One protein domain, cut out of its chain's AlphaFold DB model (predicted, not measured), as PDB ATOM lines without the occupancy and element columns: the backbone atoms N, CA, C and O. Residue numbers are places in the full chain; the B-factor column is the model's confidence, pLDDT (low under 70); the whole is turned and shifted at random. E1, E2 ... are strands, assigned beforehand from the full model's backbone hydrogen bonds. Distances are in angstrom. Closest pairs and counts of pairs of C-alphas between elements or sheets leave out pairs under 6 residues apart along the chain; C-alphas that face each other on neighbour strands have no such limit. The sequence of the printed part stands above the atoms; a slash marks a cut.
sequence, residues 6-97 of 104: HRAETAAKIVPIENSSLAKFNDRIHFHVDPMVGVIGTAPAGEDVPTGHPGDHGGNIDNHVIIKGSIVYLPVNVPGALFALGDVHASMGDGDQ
ATOM      1  N   HIS A   6     157.660 189.581 163.157       94.31
ATOM      2  CA  HIS A   6     158.023 190.619 162.186       94.31
ATOM      3  C   HIS A   6     159.537 190.901 162.094       94.31
ATOM      4  O   HIS A   6     159.958 191.713 161.273       94.31
ATOM      5  N   ARG A   7     160.352 190.285 162.960       95.44
ATOM      6  CA  ARG A   7     161.819 190.434 163.006       95.44
ATOM      7  C   ARG A   7     162.553 189.103 162.865       95.44
ATOM      8  O   ARG A   7     163.761 189.068 163.082       95.44
ATOM      9  N   ALA A   8     161.837 188.018 162.591       92.25
ATOM     10  CA  ALA A   8     162.382 186.672 162.638       92.25
ATOM     11  C   ALA A   8     162.104 185.921 161.338       92.25
ATOM     12  O   ALA A   8     161.058 186.085 160.714       92.25
ATOM     13  N   GLU A   9     163.038 185.052 160.976       94.81
ATOM     14  CA  GLU A   9     162.826 184.012 159.977       94.81
ATOM     15  C   GLU A   9     162.401 182.718 160.676       94.81
ATOM     16  O   GLU A   9     162.699 182.494 161.854       94.81
ATOM     17  N   THR A  10     161.696 181.849 159.955       94.50
ATOM     18  CA  THR A  10     161.335 180.531 160.475       94.50
ATOM     19  C   THR A  10     162.595 179.700 160.695       94.50
ATOM     20  O   THR A  10     163.340 179.424 159.759       94.50
ATOM     21  N   ALA A  11     162.809 179.261 161.932       94.31
ATOM     22  CA  ALA A  11     163.927 178.410 162.305       94.31
ATOM     23  C   ALA A  11     163.485 177.374 163.342       94.31
ATOM     24  O   ALA A  11     162.606 177.630 164.163       94.31
ATOM     25  N   ALA A  12     164.138 176.214 163.324       96.25
ATOM     26  CA  ALA A  12     163.985 175.173 164.331       96.25
ATOM     27  C   ALA A  12     165.366 174.710 164.794       96.25
ATOM     28  O   ALA A  12     166.318 174.669 164.012       96.25
ATOM     29  N   LYS A  13     165.480 174.357 166.075       95.88
ATOM     30  CA  LYS A  13     166.725 173.869 166.663       95.88
ATOM     31  C   LYS A  13     166.438 172.770 167.671       95.88
ATOM     32  O   LYS A  13     165.677 172.976 168.609       95.88
ATOM     33  N   ILE A  14     167.103 171.633 167.501       97.81
ATOM     34  CA  ILE A  14     167.132 170.584 168.519       97.81
ATOM     35  C   ILE A  14     168.107 171.028 169.613       97.81
ATOM     36  O   ILE A  14     169.271 171.323 169.332       97.81
ATOM     37  N   VAL A  15     167.622 171.099 170.850       97.44
ATOM     38  CA  VAL A  15     168.406 171.490 172.026       97.44
ATOM     39  C   VAL A  15     168.585 170.255 172.912       97.44
ATOM     40  O   VAL A  15     167.586 169.737 173.413       97.44
ATOM     41  N   PRO A  16     169.816 169.747 173.103       97.62
ATOM     42  CA  PRO A  16     170.039 168.588 173.955       97.62
ATOM     43  C   PRO A  16     169.804 168.930 175.430       97.62
ATOM     44  O   PRO A  16     170.156 170.016 175.902       97.62
ATOM     45  N   ILE A  17     169.237 167.965 176.157       97.38
ATOM     46  CA  ILE A  17     169.133 167.988 177.615       97.38
ATOM     47  C   ILE A  17     170.249 167.113 178.182       97.38
ATOM     48  O   ILE A  17     170.291 165.908 177.941       97.38
ATOM     49  N   GLU A  18     171.144 167.718 178.950       95.94
ATOM     50  CA  GLU A  18     172.265 167.056 179.606       95.94
ATOM     51  C   GLU A  18     171.925 166.787 181.076       95.94
ATOM     52  O   GLU A  18     171.393 167.650 181.783       95.94
ATOM     53  N   ASN A  19     172.223 165.569 181.542       94.25
ATOM     54  CA  ASN A  19     172.027 165.138 182.935       94.25
ATOM     55  C   ASN A  19     170.619 165.436 183.495       94.25
ATOM     56  O   ASN A  19     170.474 165.729 184.682       94.25
ATOM     57  N   SER A  20     169.597 165.437 182.633       91.94
ATOM     58  CA  SER A  20     168.193 165.742 182.963       91.94
ATOM     59  C   SER A  20     167.934 167.108 183.621       91.94
ATOM     60  O   SER A  20     166.837 167.339 184.120       91.94
ATOM     61  N   SER A  21     168.917 168.012 183.648       93.88
ATOM     62  CA  SER A  21     168.861 169.255 184.438       93.88
ATOM     63  C   SER A  21     169.311 170.500 183.674       93.88
ATOM     64  O   SER A  21     169.049 171.618 184.125       93.88
ATOM     65  N   LEU A  22     169.950 170.331 182.513       95.88
ATOM     66  CA  LEU A  22     170.511 171.427 181.732       95.88
ATOM     67  C   LEU A  22     170.110 171.320 180.257       95.88
ATOM     68  O   LEU A  22     170.487 170.370 179.579       95.88
ATOM     69  N   ALA A  23     169.389 172.309 179.735       96.75
ATOM     70  CA  ALA A  23     169.138 172.446 178.302       96.75
ATOM     71  C   ALA A  23     170.272 173.270 177.669       96.75
ATOM     72  O   ALA A  23     170.374 174.483 177.895       96.75
ATOM     73  N   LYS A  24     171.148 172.626 176.888       97.19
ATOM     74  CA  LYS A  24     172.332 173.268 176.296       97.19
ATOM     75  C   LYS A  24     171.980 173.918 174.959       97.19
ATOM     76  O   LYS A  24     172.066 173.296 173.901       97.19
ATOM     77  N   PHE A  25     171.601 175.195 174.987       96.56
ATOM     78  CA  PHE A  25     171.293 175.937 173.763       96.56
ATOM     79  C   PHE A  25     172.540 176.110 172.885       96.56
ATOM     80  O   PHE A  25     172.472 175.899 171.677       96.56
ATOM     81  N   ASN A  26     173.689 176.477 173.451       96.31
ATOM     82  CA  ASN A  26     175.001 176.441 172.788       96.31
ATOM     83  C   ASN A  26     176.121 176.374 173.849       96.31
ATOM     84  O   ASN A  26     175.841 176.192 175.029       96.31
ATOM     85  N   ASP A  27     177.389 176.530 173.460       95.38
ATOM     86  CA  ASP A  27     178.522 176.442 174.400       95.38
ATOM     87  C   ASP A  27     178.585 177.581 175.433       95.38
ATOM     88  O   ASP A  27     179.337 177.498 176.401       95.38
ATOM     89  N   ARG A  28     177.808 178.654 175.243       96.25
ATOM     90  CA  ARG A  28     177.760 179.821 176.141       96.25
ATOM     91  C   ARG A  28     176.430 179.962 176.875       96.25
ATOM     92  O   ARG A  28     176.403 180.476 177.987       96.25
ATOM     93  N   ILE A  29     175.332 179.552 176.246       95.69
ATOM     94  CA  ILE A  29     173.961 179.741 176.717       95.69
ATOM     95  C   ILE A  29     173.376 178.377 177.056       95.69
ATOM     96  O   ILE A  29     173.282 177.490 176.205       95.69
ATOM     97  N   HIS A  30     172.939 178.249 178.297       94.31
ATOM     98  CA  HIS A  30     172.257 177.079 178.820       94.31
ATOM     99  C   HIS A  30     171.141 177.520 179.763       94.31
ATOM    100  O   HIS A  30     171.204 178.596 180.365       94.31
ATOM    101  N   PHE A  31     170.128 176.672 179.890       93.44
ATOM    102  CA  PHE A  31     168.981 176.904 180.757       93.44
ATOM    103  C   PHE A  31     168.836 175.751 181.741       93.44
ATOM    104  O   PHE A  31     169.116 174.601 181.398       93.44
ATOM    105  N   HIS A  32     168.382 176.052 182.955       94.88
ATOM    106  CA  HIS A  32     167.941 175.007 183.867       94.88
ATOM    107  C   HIS A  32     166.667 174.367 183.323       94.88
ATOM    108  O   HIS A  32     165.773 175.060 182.828       94.88
ATOM    109  N   VAL A  33     166.604 173.044 183.424       95.44
ATOM    110  CA  VAL A  33     165.386 172.288 183.147       95.44
ATOM    111  C   VAL A  33     164.450 172.452 184.344       95.44
ATOM    112  O   VAL A  33     164.782 172.043 185.456       95.44
ATOM    113  N   ASP A  34     163.298 173.066 184.099       93.81
ATOM    114  CA  ASP A  34     162.214 173.300 185.057       93.81
ATOM    115  C   ASP A  34     160.909 172.825 184.392       93.81
ATOM    116  O   ASP A  34     160.218 173.624 183.755       93.81
ATOM    117  N   PRO A  35     160.640 171.501 184.400       96.06
ATOM    118  CA  PRO A  35     159.598 170.917 183.569       96.06
ATOM    119  C   PRO A  35     158.195 171.377 183.956       96.06
ATOM    120  O   PRO A  35     157.813 171.302 185.127       96.06
ATOM    121  N   MET A  36     157.403 171.734 182.949       97.25
ATOM    122  CA  MET A  36     156.003 172.136 183.098       97.25
ATOM    123  C   MET A  36     155.098 171.478 182.050       97.25
ATOM    124  O   MET A  36     155.571 170.948 181.041       97.25
ATOM    125  N   VAL A  37     153.789 171.523 182.306       98.31
ATOM    126  CA  VAL A  37     152.736 171.063 181.387       98.31
ATOM    127  C   VAL A  37     152.074 172.281 180.735       98.31
ATOM    128  O   VAL A  37     151.452 173.068 181.448       98.31
ATOM    129  N   GLY A  38     152.222 172.449 179.414       97.88
ATOM    130  CA  GLY A  38     151.669 173.592 178.666       97.88
ATOM    131  C   GLY A  38     150.181 173.445 178.384       97.88
ATOM    132  O   GLY A  38     149.390 174.355 178.651       97.88
ATOM    133  N   VAL A  39     149.783 172.236 177.976       98.56
ATOM    134  CA  VAL A  39     148.384 171.888 177.724       98.56
ATOM    135  C   VAL A  39     147.857 170.980 178.829       98.56
ATOM    136  O   VAL A  39     148.313 169.846 178.986       98.56
ATOM    137  N   ILE A  40     146.854 171.442 179.572       98.62
ATOM    138  CA  ILE A  40     146.154 170.647 180.591       98.62
ATOM    139  C   ILE A  40     144.688 171.072 180.659       98.62
ATOM    140  O   ILE A  40     144.385 172.259 180.773       98.62
ATOM    141  N   GLY A  41     143.753 170.126 180.576       98.38
ATOM    142  CA  GLY A  41     142.339 170.482 180.511       98.38
ATOM    143  C   GLY A  41     141.367 169.320 180.657       98.38
ATOM    144  O   GLY A  41     141.743 168.147 180.696       98.38
ATOM    145  N   THR A  42     140.096 169.684 180.748       98.75
ATOM    146  CA  THR A  42     138.926 168.802 180.696       98.75
ATOM    147  C   THR A  42     138.094 169.139 179.459       98.75
ATOM    148  O   THR A  42     138.320 170.158 178.809       98.75
ATOM    149  N   ALA A  43     137.146 168.283 179.082       98.50
ATOM    150  CA  ALA A  43     136.295 168.574 177.934       98.50
ATOM    151  C   ALA A  43     135.401 169.809 178.192       98.50
ATOM    152  O   ALA A  43     134.882 169.976 179.305       98.50
ATOM    153  N   PRO A  44     135.199 170.680 177.186       97.62
ATOM    154  CA  PRO A  44     134.250 171.789 177.265       97.62
ATOM    155  C   PRO A  44     132.798 171.281 177.317       97.62
ATOM    156  O   PRO A  44     132.508 170.148 176.942       97.62
ATOM    157  N   ALA A  45     131.869 172.125 177.780       94.62
ATOM    158  CA  ALA A  45     130.436 171.793 177.816       94.62
ATOM    159  C   ALA A  45     129.758 171.833 176.431       94.62
ATOM    160  O   ALA A  45     128.676 171.275 176.265       94.62
ATOM    161  N   GLY A  46     130.348 172.572 175.486       93.44
ATOM    162  CA  GLY A  46     129.788 172.847 174.163       93.44
ATOM    163  C   GLY A  46     130.595 172.197 173.044       93.44
ATOM    164  O   GLY A  46     131.027 171.055 173.171       93.44
ATOM    165  N   GLU A  47     130.788 172.949 171.961       96.38
ATOM    166  CA  GLU A  47     131.605 172.537 170.814       96.38
ATOM    167  C   GLU A  47     133.046 172.195 171.219       96.38
ATOM    168  O   GLU A  47     133.557 172.650 172.252       96.38
ATOM    169  N   ASP A  48     133.711 171.403 170.382       96.00
ATOM    170  CA  ASP A  48     135.110 171.061 170.573       96.00
ATOM    171  C   ASP A  48     136.011 172.299 170.460       96.00
ATOM    172  O   ASP A  48     135.796 173.209 169.657       96.00
ATOM    173  N   VAL A  49     137.048 172.336 171.301       97.19
ATOM    174  CA  VAL A  49     138.048 173.406 171.300       97.19
ATOM    175  C   VAL A  49     139.395 172.814 170.888       97.19
ATOM    176  O   VAL A  49     139.841 171.840 171.502       97.19
ATOM    177  N   PRO A  50     140.077 173.375 169.870       97.06
ATOM    178  CA  PRO A  50     141.403 172.909 169.488       97.06
ATOM    179  C   PRO A  50     142.392 173.036 170.648       97.06
ATOM    180  O   PRO A  50     142.430 174.066 171.319       97.06
ATOM    181  N   THR A  51     143.261 172.037 170.820       96.62
ATOM    182  CA  THR A  51     144.180 171.933 171.971       96.62
ATOM    183  C   THR A  51     145.108 173.129 172.157       96.62
ATOM    184  O   THR A  51     145.545 173.356 173.274       96.62
ATOM    185  N   GLY A  52     145.391 173.889 171.092       95.69
ATOM    186  CA  GLY A  52     146.214 175.102 171.116       95.69
ATOM    187  C   GLY A  52     145.515 176.364 171.640       95.69
ATOM    188  O   GLY A  52     146.120 177.432 171.612       95.69
ATOM    189  N   HIS A  53     144.256 176.279 172.081       96.31
ATOM    190  CA  HIS A  53     143.521 177.413 172.645       96.31
ATOM    191  C   HIS A  53     143.235 177.187 174.135       96.31
ATOM    192  O   HIS A  53     142.737 176.120 174.500       96.31
ATOM    193  N   PRO A  54     143.515 178.170 175.007       96.69
ATOM    194  CA  PRO A  54     143.048 178.136 176.384       96.69
ATOM    195  C   PRO A  54     141.567 178.527 176.492       96.69
ATOM    196  O   PRO A  54     141.017 179.224 175.636       96.69
ATOM    197  N   GLY A  55     140.934 178.140 177.594       95.81
ATOM    198  CA  GLY A  55     139.605 178.591 178.003       95.81
ATOM    199  C   GLY A  55     139.261 178.120 179.416       95.81
ATOM    200  O   GLY A  55     140.110 177.593 180.131       95.81
ATOM    201  N   ASP A  56     137.994 178.249 179.814       95.69
ATOM    202  CA  ASP A  56     137.541 177.849 181.160       95.69
ATOM    203  C   ASP A  56     137.763 176.355 181.456       95.69
ATOM    204  O   ASP A  56     137.868 175.944 182.607       95.69
ATOM    205  N   HIS A  57     137.861 175.535 180.409       97.62
ATOM    206  CA  HIS A  57     138.137 174.101 180.477       97.62
ATOM    207  C   HIS A  57     139.638 173.765 180.630       97.62
ATOM    208  O   HIS A  57     140.005 172.591 180.667       97.62
ATOM    209  N   GLY A  58     140.512 174.772 180.713       98.06
ATOM    210  CA  GLY A  58     141.964 174.620 180.647       98.06
ATOM    211  C   GLY A  58     142.476 174.808 179.219       98.06
ATOM    212  O   GLY A  58     142.277 175.872 178.639       98.06
ATOM    213  N   GLY A  59     143.137 173.798 178.654       97.94
ATOM    214  CA  GLY A  59     143.689 173.842 177.295       97.94
ATOM    215  C   GLY A  59     145.137 174.335 177.283       97.94
ATOM    216  O   GLY A  59     145.898 173.983 178.182       97.94
ATOM    217  N   ASN A  60     145.519 175.121 176.271       97.94
ATOM    218  CA  ASN A  60     146.878 175.661 176.110       97.94
ATOM    219  C   ASN A  60     147.143 176.858 177.034       97.94
ATOM    220  O   ASN A  60     147.104 178.009 176.598       97.94
ATOM    221  N   ILE A  61     147.309 176.588 178.331       95.50
ATOM    222  CA  ILE A  61     147.471 177.625 179.359       95.50
ATOM    223  C   ILE A  61     148.888 178.210 179.323       95.50
ATOM    224  O   ILE A  61     149.043 179.394 179.617       95.50
ATOM    225  N   ASP A  62     149.894 177.381 179.015       96.25
ATOM    226  CA  ASP A  62     151.311 177.766 178.989       96.25
ATOM    227  C   ASP A  62     151.721 178.566 180.233       96.25
ATOM    228  O   ASP A  62     152.287 179.660 180.195       96.25
ATOM    229  N   ASN A  63     151.409 178.004 181.404       94.81
ATOM    230  CA  ASN A  63     151.767 178.608 182.677       94.81
ATOM    231  C   ASN A  63     152.892 177.825 183.352       94.81
ATOM    232  O   ASN A  63     152.703 176.711 183.847       94.81
ATOM    233  N   HIS A  64     154.050 178.474 183.456       91.44
ATOM    234  CA  HIS A  64     155.284 177.902 183.985       91.44
ATOM    235  C   HIS A  64     155.216 177.499 185.481       91.44
ATOM    236  O   HIS A  64     156.178 176.956 186.029       91.44
ATOM    237  N   VAL A  65     154.101 177.763 186.179       93.94
ATOM    238  CA  VAL A  65     153.852 177.279 187.552       93.94
ATOM    239  C   VAL A  65     153.107 175.939 187.604       93.94
ATOM    240  O   VAL A  65     152.932 175.380 188.690       93.94
ATOM    241  N   ILE A  66     152.677 175.390 186.464       96.88
ATOM    242  CA  ILE A  66     152.076 174.051 186.366       96.88
ATOM    243  C   ILE A  66     153.203 173.012 186.312       96.88
ATOM    244  O   ILE A  66     153.562 172.483 185.260       96.88
ATOM    245  N   ILE A  67     153.791 172.760 187.480       96.56
ATOM    246  CA  ILE A  67     154.973 171.916 187.678       96.56
ATOM    247  C   ILE A  67     154.672 170.756 188.632       96.56
ATOM    248  O   ILE A  67     153.586 170.638 189.206       96.56
ATOM    249  N   LYS A  68     155.667 169.889 188.853       95.56
ATOM    250  CA  LYS A  68     155.586 168.837 189.873       95.56
ATOM    251  C   LYS A  68     155.245 169.438 191.244       95.56
ATOM    252  O   LYS A  68     155.977 170.274 191.762       95.56
ATOM    253  N   GLY A  69     154.179 168.928 191.856       96.81
ATOM    254  CA  GLY A  69     153.695 169.368 193.169       96.81
ATOM    255  C   GLY A  69     152.599 170.434 193.112       96.81
ATOM    256  O   GLY A  69     151.992 170.710 194.145       96.81
ATOM    257  N   SER A  70     152.301 170.991 191.936       97.12
ATOM    258  CA  SER A  70     151.167 171.898 191.750       97.12
ATOM    259  C   SER A  70     149.833 171.149 191.808       97.12
ATOM    260  O   SER A  70     149.731 169.989 191.407       97.12
ATOM    261  N   ILE A  71     148.796 171.839 192.283       98.00
ATOM    262  CA  ILE A  71     147.403 171.386 192.216       98.00
ATOM    263  C   ILE A  71     146.678 172.308 191.240       98.00
ATOM    264  O   ILE A  71     146.659 173.522 191.439       98.00
ATOM    265  N   VAL A  72     146.093 171.732 190.190       97.31
ATOM    266  CA  VAL A  72     145.318 172.461 189.180       97.31
ATOM    267  C   VAL A  72     143.851 172.085 189.334       97.31
ATOM    268  O   VAL A  72     143.504 170.905 189.336       97.31
ATOM    269  N   TYR A  73     142.995 173.093 189.472       98.06
ATOM    270  CA  TYR A  73     141.551 172.915 189.558       98.06
ATOM    271  C   TYR A  73     140.942 173.180 188.185       98.06
ATOM    272  O   TYR A  73     141.069 174.283 187.657       98.06
ATOM    273  N   LEU A  74     140.292 172.166 187.618       98.38
ATOM    274  CA  LEU A  74     139.614 172.231 186.324       98.38
ATOM    275  C   LEU A  74     138.133 171.885 186.505       98.38
ATOM    276  O   LEU A  74     137.807 171.049 187.356       98.38
ATOM    277  N   PRO A  75     137.226 172.502 185.733       98.06
ATOM    278  CA  PRO A  75     135.806 172.204 185.835       98.06
ATOM    279  C   PRO A  75     135.480 170.817 185.274       98.06
ATOM    280  O   PRO A  75     136.125 170.319 184.349       98.06
ATOM    281  N   VAL A  76     134.417 170.210 185.797       98.50
ATOM    282  CA  VAL A  76     133.805 169.004 185.226       98.50
ATOM    283  C   VAL A  76     132.558 169.434 184.464       98.50
ATOM    284  O   VAL A  76     131.463 169.477 185.017       98.50
ATOM    285  N   ASN A  77     132.741 169.798 183.196       97.81
ATOM    286  CA  ASN A  77     131.656 170.280 182.336       97.81
ATOM    287  C   ASN A  77     130.829 169.144 181.713       97.81
ATOM    288  O   ASN A  77     129.686 169.354 181.319       97.81
ATOM    289  N   VAL A  78     131.404 167.940 181.638       98.06
ATOM    290  CA  VAL A  78     130.765 166.723 181.117       98.06
ATOM    291  C   VAL A  78     131.032 165.533 182.048       98.06
ATOM    292  O   VAL A  78     132.037 165.539 182.772       98.06
ATOM    293  N   PRO A  79     130.178 164.488 182.055       98.25
ATOM    294  CA  PRO A  79     130.395 163.297 182.873       98.25
ATOM    295  C   PRO A  79     131.776 162.671 182.647       98.25
ATOM    296  O   PRO A  79     132.191 162.429 181.517       98.25
ATOM    297  N   GLY A  80     132.495 162.409 183.740       98.19
ATOM    298  CA  GLY A  80     133.846 161.842 183.695       98.19
ATOM    299  C   GLY A  80     134.957 162.844 183.365       98.19
ATOM    300  O   GLY A  80     136.113 162.433 183.313       98.19
ATOM    301  N   ALA A  81     134.630 164.129 183.177       98.56
ATOM    302  CA  ALA A  81     135.528 165.250 182.873       98.56
ATOM    303  C   ALA A  81     136.291 165.161 181.539       98.56
ATOM    304  O   ALA A  81     136.516 166.191 180.915       98.56
ATOM    305  N   LEU A  82     136.664 163.958 181.093       98.25
ATOM    306  CA  LEU A  82     137.468 163.690 179.899       98.25
ATOM    307  C   LEU A  82     138.797 164.462 179.930       98.25
ATOM    308  O   LEU A  82     139.114 165.250 179.044       98.25
ATOM    309  N   PHE A  83     139.546 164.258 181.012       98.44
ATOM    310  CA  PHE A  83     140.827 164.913 181.256       98.44
ATOM    311  C   PHE A  83     141.899 164.520 180.227       98.44
ATOM    312  O   PHE A  83     142.070 163.337 179.922       98.44
ATOM    313  N   ALA A  84     142.670 165.507 179.765       98.38
ATOM    314  CA  ALA A  84     143.832 165.325 178.902       98.38
ATOM    315  C   ALA A  84     144.957 166.316 179.253       98.38
ATOM    316  O   ALA A  84     144.714 167.407 179.773       98.38
ATOM    317  N   LEU A  85     146.199 165.933 178.941       98.31
ATOM    318  CA  LEU A  85     147.379 166.789 179.071       98.31
ATOM    319  C   LEU A  85     148.394 166.518 177.955       98.31
ATOM    320  O   LEU A  85     148.431 165.419 177.398       98.31
ATOM    321  N   GLY A  86     149.239 167.502 177.664       97.94
ATOM    322  CA  GLY A  86     150.283 167.426 176.649       97.94
ATOM    323  C   GLY A  86     151.189 168.654 176.659       97.94
ATOM    324  O   GLY A  86     151.212 169.410 177.627       97.94
ATOM    325  N   ASP A  87     151.942 168.817 175.571       98.00
ATOM    326  CA  ASP A  87     152.857 169.942 175.346       98.00
ATOM    327  C   ASP A  87     153.782 170.240 176.539       98.00
ATOM    328  O   ASP A  87     153.728 171.279 177.191       98.00
ATOM    329  N   VAL A  88     154.601 169.251 176.898       97.38
ATOM    330  CA  VAL A  88     155.542 169.398 178.009       97.38
ATOM    331  C   VAL A  88     156.745 170.227 177.582       97.38
ATOM    332  O   VAL A  88     157.372 169.952 176.557       97.38
ATOM    333  N   HIS A  89     157.120 171.206 178.401       97.38
ATOM    334  CA  HIS A  89     158.304 172.026 178.146       97.38
ATOM    335  C   HIS A  89     159.394 171.684 179.148       97.38
ATOM    336  O   HIS A  89     159.148 171.592 180.349       97.38
ATOM    337  N   ALA A  90     160.625 171.525 178.663       96.25
ATOM    338  CA  ALA A  90     161.783 171.364 179.540       96.25
ATOM    339  C   ALA A  90     162.154 172.678 180.246       96.25
ATOM    340  O   ALA A  90     162.722 172.655 181.334       96.25
ATOM    341  N   SER A  91     161.878 173.820 179.615       94.31
ATOM    342  CA  SER A  91     162.105 175.150 180.172       94.31
ATOM    343  C   SER A  91     161.275 176.163 179.389       94.31
ATOM    344  O   SER A  91     161.331 176.179 178.159       94.31
ATOM    345  N   MET A  92     160.538 177.006 180.101       94.56
ATOM    346  CA  MET A  92     159.764 178.119 179.559       94.56
ATOM    347  C   MET A  92     159.724 179.222 180.621       94.56
ATOM    348  O   MET A  92     159.765 178.928 181.816       94.56
ATOM    349  N   GLY A  93     159.688 180.488 180.217       88.94
ATOM    350  CA  GLY A  93     159.436 181.583 181.155       88.94
ATOM    351  C   GLY A  93     158.162 182.349 180.818       88.94
ATOM    352  O   GLY A  93     157.406 181.958 179.936       88.94
ATOM    353  N   ASP A  94     157.918 183.435 181.549       88.06
ATOM    354  CA  ASP A  94     156.677 184.201 181.431       88.06
ATOM    355  C   ASP A  94     156.472 184.804 180.034       88.06
ATOM    356  O   ASP A  94     157.376 185.415 179.457       88.06
ATOM    357  N   GLY A  95     155.252 184.649 179.508       82.38
ATOM    358  CA  GLY A  95     154.894 185.049 178.141       82.38
ATOM    359  C   GLY A  95     155.532 184.172 177.057       82.38
ATOM    360  O   GLY A  95     155.788 184.663 175.954       82.38
ATOM    361  N   ASP A  96     155.865 182.924 177.398       65.06
ATOM    362  CA  ASP A  96     156.630 181.966 176.587       65.06
ATOM    363  C   ASP A  96     158.023 182.471 176.203       65.06
ATOM    364  O   ASP A  96     158.609 182.081 175.190       65.06
ATOM    365  N   GLN A  97     158.568 183.390 177.002       58.72
ATOM    366  CA  GLN A  97     159.908 183.938 176.836       58.72
ATOM    367  C   GLN A  97     160.767 183.533 178.023       58.72
ATOM    368  O   GLN A  97     160.286 183.460 179.145       58.72
TER     369      GLN A  97
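Overview. This is residues 6 to 97 of the 104 residues of an uncharacterized protein of Bacillus sp. T33-2 (UniProt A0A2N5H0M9). Little of this model is regular: a small hairpin, E1 and E2, makes one end, and an antiparallel sheet in the order E4, E3, E5 sits among long loops, while residues 6 to 12 stick out. The printed part has 92 residues, five named strands and no named helix; it is all strand, with 21 residues in named elements. It is loose, radius of gyration of the C-alphas 16.0 A, spanning 50 by 36 by 19 A.

Arrangement. Find the hairpin of E1, residues 22 to 24, and E2, residues 30 to 32; N 23 and O 31 are 2.8 A apart. Then E3, residues 36 to 41, is antiparallel to E5, residues 84 to 89, at 158 degrees; N 38 and O 87 are 2.9 A apart. E4, residues 58 to 60, forms a hairpin with E3; N 59 and O 40 are 2.9 A apart.

Along the chain. Find C-alpha 22 at (170.511, 171.427, 181.732); E3 runs 14.0 A; E5 runs 16.0 A to C-alpha 89 at (158.304, 172.026, 178.146).

Size, cuts and confidence. The printed part has no cut; the links E3 to E4 and E4 to E5 are long. Residues 96 to 97 have pLDDT under 70.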